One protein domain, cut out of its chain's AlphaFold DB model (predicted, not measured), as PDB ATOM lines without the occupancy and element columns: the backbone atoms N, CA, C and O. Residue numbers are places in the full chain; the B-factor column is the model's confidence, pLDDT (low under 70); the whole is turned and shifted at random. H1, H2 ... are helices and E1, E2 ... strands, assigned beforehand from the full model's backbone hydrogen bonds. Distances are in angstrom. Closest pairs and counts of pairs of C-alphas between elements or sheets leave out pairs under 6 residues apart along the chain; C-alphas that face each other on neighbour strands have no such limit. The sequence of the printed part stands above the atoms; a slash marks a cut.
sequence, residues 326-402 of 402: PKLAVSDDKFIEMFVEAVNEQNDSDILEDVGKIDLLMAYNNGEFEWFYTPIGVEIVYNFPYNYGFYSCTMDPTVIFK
ATOM      1  N   PRO A 326     -39.533  30.114  29.190       81.38
ATOM      2  CA  PRO A 326     -38.149  29.993  28.795       81.38
ATOM      3  C   PRO A 326     -37.569  28.666  29.264       81.38
ATOM      4  O   PRO A 326     -37.999  28.055  30.242       81.38
ATOM      5  N   LYS A 327     -36.522  28.223  28.571       78.94
ATOM      6  CA  LYS A 327     -35.816  27.015  28.976       78.94
ATOM      7  C   LYS A 327     -35.178  27.217  30.350       78.94
ATOM      8  O   LYS A 327     -34.408  28.160  30.538       78.94
ATOM      9  N   LEU A 328     -35.409  26.263  31.248       84.19
ATOM     10  CA  LEU A 328     -34.831  26.292  32.585       84.19
ATOM     11  C   LEU A 328     -33.290  26.283  32.573       84.19
ATOM     12  O   LEU A 328     -32.637  25.557  31.805       84.19
ATOM     13  N   ALA A 329     -32.708  27.089  33.462       76.06
ATOM     14  CA  ALA A 329     -31.291  27.126  33.826       76.06
ATOM     15  C   ALA A 329     -30.871  25.897  34.628       76.06
ATOM     16  O   ALA A 329     -29.756  25.392  34.452       76.06
ATOM     17  N   VAL A 330     -31.792  25.396  35.445       82.00
ATOM     18  CA  VAL A 330     -31.634  24.245  36.331       82.00
ATOM     19  C   VAL A 330     -32.287  22.989  35.743       82.00
ATOM     20  O   VAL A 330     -32.945  23.043  34.705       82.00
ATOM     21  N   SER A 331     -32.060  21.831  36.366       87.38
ATOM     22  CA  SER A 331     -32.834  20.621  36.062       87.38
ATOM     23  C   SER A 331     -34.269  20.761  36.562       87.38
ATOM     24  O   SER A 331     -34.471  21.378  37.606       87.38
ATOM     25  N   ASP A 332     -35.219  20.097  35.907       89.94
ATOM     26  CA  ASP A 332     -36.641  20.096  36.285       89.94
ATOM     27  C   ASP A 332     -36.837  19.742  37.771       89.94
ATOM     28  O   ASP A 332     -37.493  20.466  38.508       89.94
ATOM     29  N   ASP A 333     -36.131  18.719  38.271       91.62
ATOM     30  CA  ASP A 333     -36.101  18.351  39.695       91.62
ATOM     31  C   ASP A 333     -35.739  19.504  40.634       91.62
ATOM     32  O   ASP A 333     -36.310  19.631  41.715       91.62
ATOM     33  N   LYS A 334     -34.754  20.311  40.231       92.69
ATOM     34  CA  LYS A 334     -34.257  21.415  41.051       92.69
ATOM     35  C   LYS A 334     -35.190  22.615  40.958       92.69
ATOM     36  O   LYS A 334     -35.341  23.321  41.946       92.69
ATOM     37  N   PHE A 335     -35.817  22.816  39.800       92.62
ATOM     38  CA  PHE A 335     -36.882  23.795  39.633       92.62
ATOM     39  C   PHE A 335     -38.066  23.482  40.549       92.62
ATOM     40  O   PHE A 335     -38.447  24.357  41.313       92.62
ATOM     41  N   ILE A 336     -38.569  22.242  40.565       94.38
ATOM     42  CA  ILE A 336     -39.680  21.854  41.450       94.38
ATOM     43  C   ILE A 336     -39.320  22.036  42.927       94.38
ATOM     44  O   ILE A 336     -40.128  22.553  43.688       94.38
ATOM     45  N   GLU A 337     -38.102  21.675  43.344       92.69
ATOM     46  CA  GLU A 337     -37.642  21.939  44.717       92.69
ATOM     47  C   GLU A 337     -37.655  23.433  45.056       92.69
ATOM     48  O   GLU A 337     -38.126  23.807  46.124       92.69
ATOM     49  N   MET A 338     -37.157  24.279  44.150       93.06
ATOM     50  CA  MET A 338     -37.164  25.731  44.345       93.06
ATOM     51  C   MET A 338     -38.580  26.311  44.339       93.06
ATOM     52  O   MET A 338     -38.845  27.233  45.097       93.06
ATOM     53  N   PHE A 339     -39.467  25.793  43.489       93.12
ATOM     54  CA  PHE A 339     -40.861  26.216  43.415       93.12
ATOM     55  C   PHE A 339     -41.597  25.898  44.718       93.12
ATOM     56  O   PHE A 339     -42.200  26.792  45.295       93.12
ATOM     57  N   VAL A 340     -41.479  24.666  45.229       94.12
ATOM     58  CA  VAL A 340     -42.091  24.267  46.510       94.12
ATOM     59  C   VAL A 340     -41.529  25.088  47.671       94.12
ATOM     60  O   VAL A 340     -42.295  25.584  48.486       94.12
ATOM     61  N   GLU A 341     -40.207  25.277  47.736       93.06
ATOM     62  CA  GLU A 341     -39.579  26.111  48.773       93.06
ATOM     63  C   GLU A 341     -40.105  27.554  48.727       93.06
ATOM     64  O   GLU A 341     -40.482  28.099  49.761       93.06
ATOM     65  N   ALA A 342     -40.202  28.141  47.530       91.69
ATOM     66  CA  ALA A 342     -40.704  29.497  47.340       91.69
ATOM     67  C   ALA A 342     -42.200  29.628  47.658       91.69
ATOM     68  O   ALA A 342     -42.584  30.593  48.312       91.69
ATOM     69  N   VAL A 343     -43.038  28.670  47.245       91.75
ATOM     70  CA  VAL A 343     -44.469  28.660  47.594       91.75
ATOM     71  C   VAL A 343     -44.635  28.572  49.104       91.75
ATOM     72  O   VAL A 343     -45.383  29.371  49.663       91.75
ATOM     73  N   ASN A 344     -43.905  27.672  49.766       90.38
ATOM     74  CA  ASN A 344     -44.027  27.496  51.206       90.38
ATOM     75  C   ASN A 344     -43.572  28.734  51.988       90.38
ATOM     76  O   ASN A 344     -44.189  29.089  52.989       90.38
ATOM     77  N   GLU A 345     -42.512  29.407  51.532       90.31
ATOM     78  CA  GLU A 345     -42.020  30.640  52.156       90.31
ATOM     79  C   GLU A 345     -42.961  31.831  51.924       90.31
ATOM     80  O   GLU A 345     -43.191  32.608  52.847       90.31
ATOM     81  N   GLN A 346     -43.500  31.986  50.710       88.75
ATOM     82  CA  GLN A 346     -44.284  33.168  50.327       88.75
ATOM     83  C   GLN A 346     -45.757  33.086  50.730       88.75
ATOM     84  O   GLN A 346     -46.366  34.120  50.984       88.75
ATOM     85  N   ASN A 347     -46.317  31.878  50.808       85.19
ATOM     86  CA  ASN A 347     -47.733  31.656  51.107       85.19
ATOM     87  C   ASN A 347     -47.973  31.131  52.536       85.19
ATOM     88  O   ASN A 347     -49.115  30.834  52.874       85.19
ATOM     89  N   ASP A 348     -46.917  30.962  53.347       86.06
ATOM     90  CA  ASP A 348     -46.962  30.332  54.684       86.06
ATOM     91  C   ASP A 348     -47.779  29.022  54.688       86.06
ATOM     92  O   ASP A 348     -48.664  28.794  55.515       86.06
ATOM     93  N   SER A 349     -47.519  28.170  53.691       82.38
ATOM     94  CA  SER A 349     -48.302  26.964  53.405       82.38
ATOM     95  C   SER A 349     -47.399  25.766  53.135       82.38
ATOM     96  O   SER A 349     -46.333  25.908  52.558       82.38
ATOM     97  N   ASP A 350     -47.816  24.567  53.530       86.25
ATOM     98  CA  ASP A 350     -47.145  23.298  53.220       86.25
ATOM     99  C   ASP A 350     -47.949  22.439  52.230       86.25
ATOM    100  O   ASP A 350     -47.630  21.277  51.993       86.25
ATOM    101  N   ILE A 351     -48.974  23.009  51.597       81.44
ATOM    102  CA  ILE A 351     -49.952  22.269  50.786       81.44
ATOM    103  C   ILE A 351     -49.352  21.507  49.597       81.44
ATOM    104  O   ILE A 351     -49.867  20.461  49.196       81.44
ATOM    105  N   LEU A 352     -48.234  21.981  49.041       88.31
ATOM    106  CA  LEU A 352     -47.552  21.288  47.947       88.31
ATOM    107  C   LEU A 352     -46.801  20.031  48.414       88.31
ATOM    108  O   LEU A 352     -46.442  19.194  47.580       88.31
ATOM    109  N   GLU A 353     -46.592  19.848  49.723       85.69
ATOM    110  CA  GLU A 353     -46.050  18.600  50.266       85.69
ATOM    111  C   GLU A 353     -47.001  17.420  50.019       85.69
ATOM    112  O   GLU A 353     -46.531  16.322  49.704       85.69
ATOM    113  N   ASP A 354     -48.318  17.658  50.073       85.88
ATOM    114  CA  ASP A 354     -49.350  16.642  49.832       85.88
ATOM    115  C   ASP A 354     -49.490  16.276  48.345       85.88
ATOM    116  O   ASP A 354     -49.802  15.125  48.027       85.88
ATOM    117  N   VAL A 355     -49.215  17.215  47.430       89.81
ATOM    118  CA  VAL A 355     -49.143  16.939  45.980       89.81
ATOM    119  C   VAL A 355     -47.942  16.045  45.678       89.81
ATOM    120  O   VAL A 355     -48.026  15.083  44.922       89.81
ATOM    121  N   GLY A 356     -46.804  16.335  46.307       89.69
ATOM    122  CA  GLY A 356     -45.589  15.552  46.159       89.69
ATOM    123  C   GLY A 356     -44.814  15.830  44.864       89.69
ATOM    124  O   GLY A 356     -45.338  16.143  43.796       89.69
ATOM    125  N   LYS A 357     -43.489  15.665  44.950       91.88
ATOM    126  CA  LYS A 357     -42.542  16.029  43.878       91.88
ATOM    127  C   LYS A 357     -42.809  15.334  42.538       91.88
ATOM    128  O   LYS A 357     -42.553  15.922  41.492       91.88
ATOM    129  N   ILE A 358     -43.247  14.073  42.553       90.69
ATOM    130  CA  ILE A 358     -43.465  13.303  41.318       90.69
ATOM    131  C   ILE A 358     -44.630  13.890  40.522       90.69
ATOM    132  O   ILE A 358     -44.489  14.065  39.314       90.69
ATOM    133  N   ASP A 359     -45.730  14.229  41.190       91.69
ATOM    134  CA  ASP A 359     -46.919  14.757  40.525       91.69
ATOM    135  C   ASP A 359     -46.665  16.186  40.030       91.69
ATOM    136  O   ASP A 359     -46.970  16.489  38.880       91.69
ATOM    137  N   LEU A 360     -45.944  17.009  40.801       93.31
ATOM    138  CA  LEU A 360     -45.477  18.327  40.346       93.31
ATOM    139  C   LEU A 360     -44.544  18.247  39.124       93.31
ATOM    140  O   LEU A 360     -44.638  19.058  38.204       93.31
ATOM    141  N   LEU A 361     -43.652  17.252  39.070       92.62
ATOM    142  CA  LEU A 361     -42.816  17.015  37.888       92.62
ATOM    143  C   LEU A 361     -43.646  16.577  36.679       92.62
ATOM    144  O   LEU A 361     -43.326  16.963  35.553       92.62
ATOM    145  N   MET A 362     -44.673  15.749  36.877       89.25
ATOM    146  CA  MET A 362     -45.580  15.365  35.795       89.25
ATOM    147  C   MET A 362     -46.353  16.579  35.283       89.25
ATOM    148  O   MET A 362     -46.336  16.820  34.080       89.25
ATOM    149  N   ALA A 363     -46.919  17.380  36.185       91.12
ATOM    150  CA  ALA A 363     -47.623  18.615  35.872       91.12
ATOM    151  C   ALA A 363     -46.759  19.590  35.061       91.12
ATOM    152  O   ALA A 363     -47.155  20.050  33.988       91.12
ATOM    153  N   TYR A 364     -45.523  19.834  35.507       90.12
ATOM    154  CA  TYR A 364     -44.577  20.676  34.777       90.12
ATOM    155  C   TYR A 364     -44.307  20.152  33.358       90.12
ATOM    156  O   TYR A 364     -44.360  20.907  32.388       90.12
ATOM    157  N   ASN A 365     -44.083  18.844  33.207       86.94
ATOM    158  CA  ASN A 365     -43.847  18.233  31.897       86.94
ATOM    159  C   ASN A 365     -45.090  18.214  30.993       86.94
ATOM    160  O   ASN A 365     -44.948  18.183  29.769       86.94
ATOM    161  N   ASN A 366     -46.286  18.236  31.580       88.12
ATOM    162  CA  ASN A 366     -47.555  18.337  30.864       88.12
ATOM    163  C   ASN A 366     -47.906  19.782  30.471       88.12
ATOM    164  O   ASN A 366     -48.826  19.978  29.680       88.12
ATOM    165  N   GLY A 367     -47.166  20.776  30.973       85.94
ATOM    166  CA  GLY A 367     -47.446  22.190  30.726       85.94
ATOM    167  C   GLY A 367     -48.586  22.745  31.580       85.94
ATOM    168  O   GLY A 367     -49.254  23.672  31.145       85.94
ATOM    169  N   GLU A 368     -48.810  22.182  32.771       88.56
ATOM    170  CA  GLU A 368     -49.809  22.649  33.754       88.56
ATOM    171  C   GLU A 368     -49.296  23.829  34.606       88.56
ATOM    172  O   GLU A 368     -49.985  24.309  35.504       88.56
ATOM    173  N   PHE A 369     -48.070  24.283  34.334       92.75
ATOM    174  CA  PHE A 369     -47.493  25.475  34.940       92.75
ATOM    175  C   PHE A 369     -47.676  26.677  34.020       92.75
ATOM    176  O   PHE A 369     -47.330  26.628  32.837       92.75
ATOM    177  N   GLU A 370     -48.133  27.776  34.599       93.31
ATOM    178  CA  GLU A 370     -48.190  29.083  33.959       93.31
ATOM    179  C   GLU A 370     -47.045  29.965  34.466       93.31
ATOM    180  O   GLU A 370     -46.432  29.709  35.507       93.31
ATOM    181  N   TRP A 371     -46.723  31.009  33.709       94.69
ATOM    182  CA  TRP A 371     -45.722  31.986  34.118       94.69
ATOM    183  C   TRP A 371     -46.054  33.357  33.546       94.69
ATOM    184  O   TRP A 371     -46.545  33.456  32.421       94.69
ATOM    185  N   PHE A 372     -45.745  34.418  34.279       94.69
ATOM    186  CA  PHE A 372     -45.943  35.785  33.804       94.69
ATOM    187  C   PHE A 372     -44.971  36.765  34.441       94.69
ATOM    188  O   PHE A 372     -44.363  36.496  35.475       94.69
ATOM    189  N   TYR A 373     -44.801  37.913  33.796       93.56
ATOM    190  CA  TYR A 373     -43.996  38.995  34.334       93.56
ATOM    191  C   TYR A 373     -44.828  39.845  35.285       93.56
ATOM    192  O   TYR A 373     -45.989  40.137  35.024       93.56
ATOM    193  N   THR A 374     -44.185  40.303  36.350       92.44
ATOM    194  CA  THR A 374     -44.700  41.332  37.251       92.44
ATOM    195  C   THR A 374     -43.646  42.438  37.384       92.44
ATOM    196  O   THR A 374     -42.490  42.258  36.976       92.44
ATOM    197  N   PRO A 375     -43.968  43.597  37.984       88.19
ATOM    198  CA  PRO A 375     -42.969  44.636  38.229       88.19
ATOM    199  C   PRO A 375     -41.814  44.178  39.138       88.19
ATOM    200  O   PRO A 375     -40.729  44.766  39.098       88.19
ATOM    201  N   ILE A 376     -42.033  43.137  39.950       84.88
ATOM    202  CA  ILE A 376     -41.068  42.633  40.937       84.88
ATOM    203  C   ILE A 376     -40.305  41.383  40.480       84.88
ATOM    204  O   ILE A 376     -39.238  41.111  41.028       84.88
ATOM    205  N   GLY A 377     -40.764  40.663  39.453       86.31
ATOM    206  CA  GLY A 377     -40.086  39.453  38.994       86.31
ATOM    207  C   GLY A 377     -40.872  38.653  37.964       86.31
ATOM    208  O   GLY A 377     -41.600  39.211  37.143       86.31
ATOM    209  N   VAL A 378     -40.670  37.336  37.984       91.50
ATOM    210  CA  VAL A 378     -41.511  36.390  37.249       91.50
ATOM    211  C   VAL A 378     -42.313  35.589  38.255       91.50
ATOM    212  O   VAL A 378     -41.736  34.999  39.166       91.50
ATOM    213  N   GLU A 379     -43.620  35.552  38.048       93.56
ATOM    214  CA  GLU A 379     -44.514  34.668  38.770       93.56
ATOM    215  C   GLU A 379     -44.572  33.319  38.066       93.56
ATOM    216  O   GLU A 379     -44.653  33.254  36.835       93.56
ATOM    217  N   ILE A 380     -44.521  32.247  38.847       94.25
ATOM    218  CA  ILE A 380     -44.761  30.882  38.396       94.25
ATOM    219  C   ILE A 380     -46.020  30.397  39.089       94.25
ATOM    220  O   ILE A 380     -46.124  30.528  40.306       94.25
ATOM    221  N   VAL A 381     -46.937  29.803  38.334       93.88
ATOM    222  CA  VAL A 381     -48.189  29.273  38.873       93.88
ATOM    223  C   VAL A 381     -48.331  27.805  38.537       93.88
ATOM    224  O   VAL A 381     -48.040  27.388  37.420       93.88
ATOM    225  N   TYR A 382     -48.800  27.032  39.503       93.88
ATOM    226  CA  TYR A 382     -49.248  25.664  39.324       93.88
ATOM    227  C   TYR A 382     -50.765  25.610  39.509       93.88
ATOM    228  O   TYR A 382     -51.250  25.850  40.615       93.88
ATOM    229  N   ASN A 383     -51.495  25.284  38.441       91.12
ATOM    230  CA  ASN A 383     -52.929  25.009  38.516       91.12
ATOM    231  C   ASN A 383     -53.153  23.585  39.036       91.12
ATOM    232  O   ASN A 383     -52.563  22.631  38.519       91.12
ATOM    233  N   PHE A 384     -54.029  23.413  40.026       87.75
ATOM    234  CA  PHE A 384     -54.391  22.077  40.481       87.75
ATOM    235  C   PHE A 384     -55.183  21.323  39.408       87.75
ATOM    236  O   PHE A 384     -55.943  21.920  38.635       87.75
ATOM    237  N   PRO A 385     -55.081  19.982  39.380       82.06
ATOM    238  CA  PRO A 385     -55.909  19.169  38.509       82.06
ATOM    239  C   PRO A 385     -57.396  19.457  38.728       82.06
ATOM    240  O   PRO A 385     -57.838  19.631  39.864       82.06
ATOM    241  N   TYR A 386     -58.164  19.424  37.638       76.69
ATOM    242  CA  TYR A 386     -59.607  19.699  37.624       76.69
ATOM    243  C   TYR A 386     -59.995  21.124  38.041       76.69
ATOM    244  O   TYR A 386     -61.155  21.336  38.371       76.69
ATOM    245  N   ASN A 387     -59.058  22.080  37.989       76.75
ATOM    246  CA  ASN A 387     -59.311  23.496  38.265       76.75
ATOM    247  C   ASN A 387     -59.861  23.715  39.679       76.75
ATOM    248  O   ASN A 387     -60.836  24.417  39.865       76.75
ATOM    249  N   TYR A 388     -59.279  23.083  40.698       83.75
ATOM    250  CA  TYR A 388     -59.654  23.344  42.098       83.75
ATOM    251  C   TYR A 388     -58.711  24.356  42.754       83.75
ATOM    252  O   TYR A 388     -58.292  24.168  43.897       83.75
ATOM    253  N   GLY A 389     -58.330  25.381  41.996       88.00
ATOM    254  CA  GLY A 389     -57.439  26.440  42.438       88.00
ATOM    255  C   GLY A 389     -56.026  26.329  41.896       88.00
ATOM    256  O   GLY A 389     -55.697  25.479  41.061       88.00
ATOM    257  N   PHE A 390     -55.155  27.184  42.417       91.44
ATOM    258  CA  PHE A 390     -53.748  27.242  42.041       91.44
ATOM    259  C   PHE A 390     -52.869  27.727  43.192       91.44
ATOM    260  O   PHE A 390     -53.343  28.293  44.173       91.44
ATOM    261  N   TYR A 391     -51.560  27.524  43.047       91.44
ATOM    262  CA  TYR A 391     -50.551  28.202  43.861       91.44
ATOM    263  C   TYR A 391     -49.538  28.902  42.986       91.44
ATOM    264  O   TYR A 391     -49.049  28.335  42.006       91.44
ATOM    265  N   SER A 392     -49.177  30.106  43.400       92.75
ATOM    266  CA  SER A 392     -48.186  30.933  42.736       92.75
ATOM    267  C   SER A 392     -47.029  31.286  43.665       92.75
ATOM    268  O   SER A 392     -47.139  31.232  44.894       92.75
ATOM    269  N   CYS A 393     -45.885  31.607  43.069       92.38
ATOM    270  CA  CYS A 393     -44.795  32.274  43.764       92.38
ATOM    271  C   CYS A 393     -43.962  33.135  42.811       92.38
ATOM    272  O   CYS A 393     -43.742  32.791  41.641       92.38
ATOM    273  N   THR A 394     -43.435  34.238  43.341       91.62
ATOM    274  CA  THR A 394     -42.475  35.069  42.627       91.62
ATOM    275  C   THR A 394     -41.110  34.408  42.720       91.62
ATOM    276  O   THR A 394     -40.582  34.158  43.805       91.62
ATOM    277  N   MET A 395     -40.482  34.154  41.580       88.19
ATOM    278  CA  MET A 395     -39.156  33.556  41.518       88.19
ATOM    279  C   MET A 395     -38.173  34.493  40.796       88.19
ATOM    280  O   MET A 395     -38.548  35.230  39.887       88.19
ATOM    281  N   ASP A 396     -36.888  34.458  41.179       82.38
ATOM    282  CA  ASP A 396     -35.843  35.251  40.513       82.38
ATOM    283  C   ASP A 396     -35.518  34.658  39.129       82.38
ATOM    284  O   ASP A 396     -34.850  33.621  39.042       82.38
ATOM    285  N   PRO A 397     -35.898  35.324  38.027       76.31
ATOM    286  CA  PRO A 397     -35.721  34.794  36.679       76.31
ATOM    287  C   PRO A 397     -34.260  34.536  36.288       76.31
ATOM    288  O   PRO A 397     -34.025  33.696  35.420       76.31
ATOM    289  N   THR A 398     -33.267  35.169  36.936       76.00
ATOM    290  CA  THR A 398     -31.840  34.856  36.696       76.00
ATOM    291  C   THR A 398     -31.441  33.461  37.147       76.00
ATOM    292  O   THR A 398     -30.463  32.899  36.648       76.00
ATOM    293  N   VAL A 399     -32.163  32.920  38.123       71.81
ATOM    294  CA  VAL A 399     -31.882  31.613  38.706       71.81
ATOM    295  C   VAL A 399     -32.621  30.528  37.928       71.81
ATOM    296  O   VAL A 399     -32.111  29.416  37.785       71.81
ATOM    297  N   ILE A 400     -33.808  30.850  37.405       74.00
ATOM    298  CA  ILE A 400     -34.715  29.868  36.808       74.00
ATOM    299  C   ILE A 400     -34.493  29.717  35.305       74.00
ATOM    300  O   ILE A 400     -34.576  28.597  34.811       74.00
ATOM    301  N   PHE A 401     -34.195  30.793  34.570       77.38
ATOM    302  CA  PHE A 401     -34.170  30.793  33.102       77.38
ATOM    303  C   PHE A 401     -32.769  31.011  32.516       77.38
ATOM    304  O   PHE A 401     -31.906  31.629  33.139       77.38
ATOM    305  N   LYS A 402     -32.530  30.450  31.321       62.19
ATOM    306  CA  LYS A 402     -31.261  30.572  30.572       62.19
ATOM    307  C   LYS A 402     -31.184  31.775  29.655       62.19
ATOM    308  O   LYS A 402     -32.191  32.047  28.966       62.19
TER     309      LYS A 402
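What this domain is: This is residues 326 to 402 of the 402 residues of an uncharacterized protein of Lachnospiraceae bacterium YSD2013 (UniProt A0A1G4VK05). A small two-layer slab: a sheet of three strands, E1, E2 and E3, with the long helix H1 running across one face. H3 packs on H1 and reaches to the start of E1, the short H2 lies between H1 and H3 along the chain, and the short H4 lies near H1 and the start of E2. The printed part has 77 residues, with four named helices and three named strands in the order H1 H2 H3 E1 E2 E3 H4. The sheet's order is E1, E2, E3, antiparallel throughout, and the class is mixed, helices and strands. The whole is compact, with a radius of gyration of the C-alphas of 11.6 A, and rounded, spanning 29 by 23 by 20 A.

Where its parts are: After residues 326 to 331, H1 takes residues 332 to 347, 21.8 A long, beginning at C-alpha 332 at (-36.641, 20.096, 36.285). H2 is residues 351 to 355, and H3 is residues 357 to 366, 14.1 A long. E1 is residues 369 to 373, 14.0 A, beginning at C-alpha 369 at (-47.493, 25.475, 34.940). E2 is residues 378 to 383, 16.2 A, and E3 is residues 390 to 395, 15.9 A. H4 is residues 397 to 400, 5.0 A, ending at C-alpha 400 at (-34.715, 29.868, 36.808).

How they stand to each other: The strands form a meander, each the antiparallel neighbour of the one before. In the hairpin E1 and E2, at 154 degrees, N 370 and O 381 are 2.8 A apart, within hydrogen-bond range. In the hairpin E2 and E3, at 160 degrees, N 382 and O 391 are within range at 2.8 A. H1 is on the sheet at a height of 8.4 A, over E3 and only just over E2, on which 3 of its C-alphas fall. It runs across the strands, at 81 degrees to E3 on the local plane; the closest C-alphas are those of Val 343 and Cys 393, 5.3 A apart. With residues 332 to 337 alone H1 touches H3, closest at the C-alphas of Ile 336 and Leu 361, 6.8 A; their lines are only just about perpendicular, at 72 degrees. With residues 340 to 344 alone it touches H2, closest at the C-alphas of Val 340 and Leu 352, 6.4 A. H2 and H3 meet only through their link. H3 only grazes the sheet with residues 360 to 364, and H4 with residues 397 to 400. H1 and H4 are close but not clearly touching, with the C-alphas of Phe 335 and Ile 400 closest at 7.0 A. Every O i to N i+4 pair is within range in H1 and H3; in H2 it is 0 of 1, with 2 of 2 O i to N i+3 pairs, and H4 is too short for an i+4 pair.

The domain as a whole: The C-alphas farthest apart, of Tyr 386 and Thr 398, are 31.6 A apart. The printed part has no cut and no long link. The mean pLDDT of the printed part is 87.7; residue 402, the chain's last, is under 70.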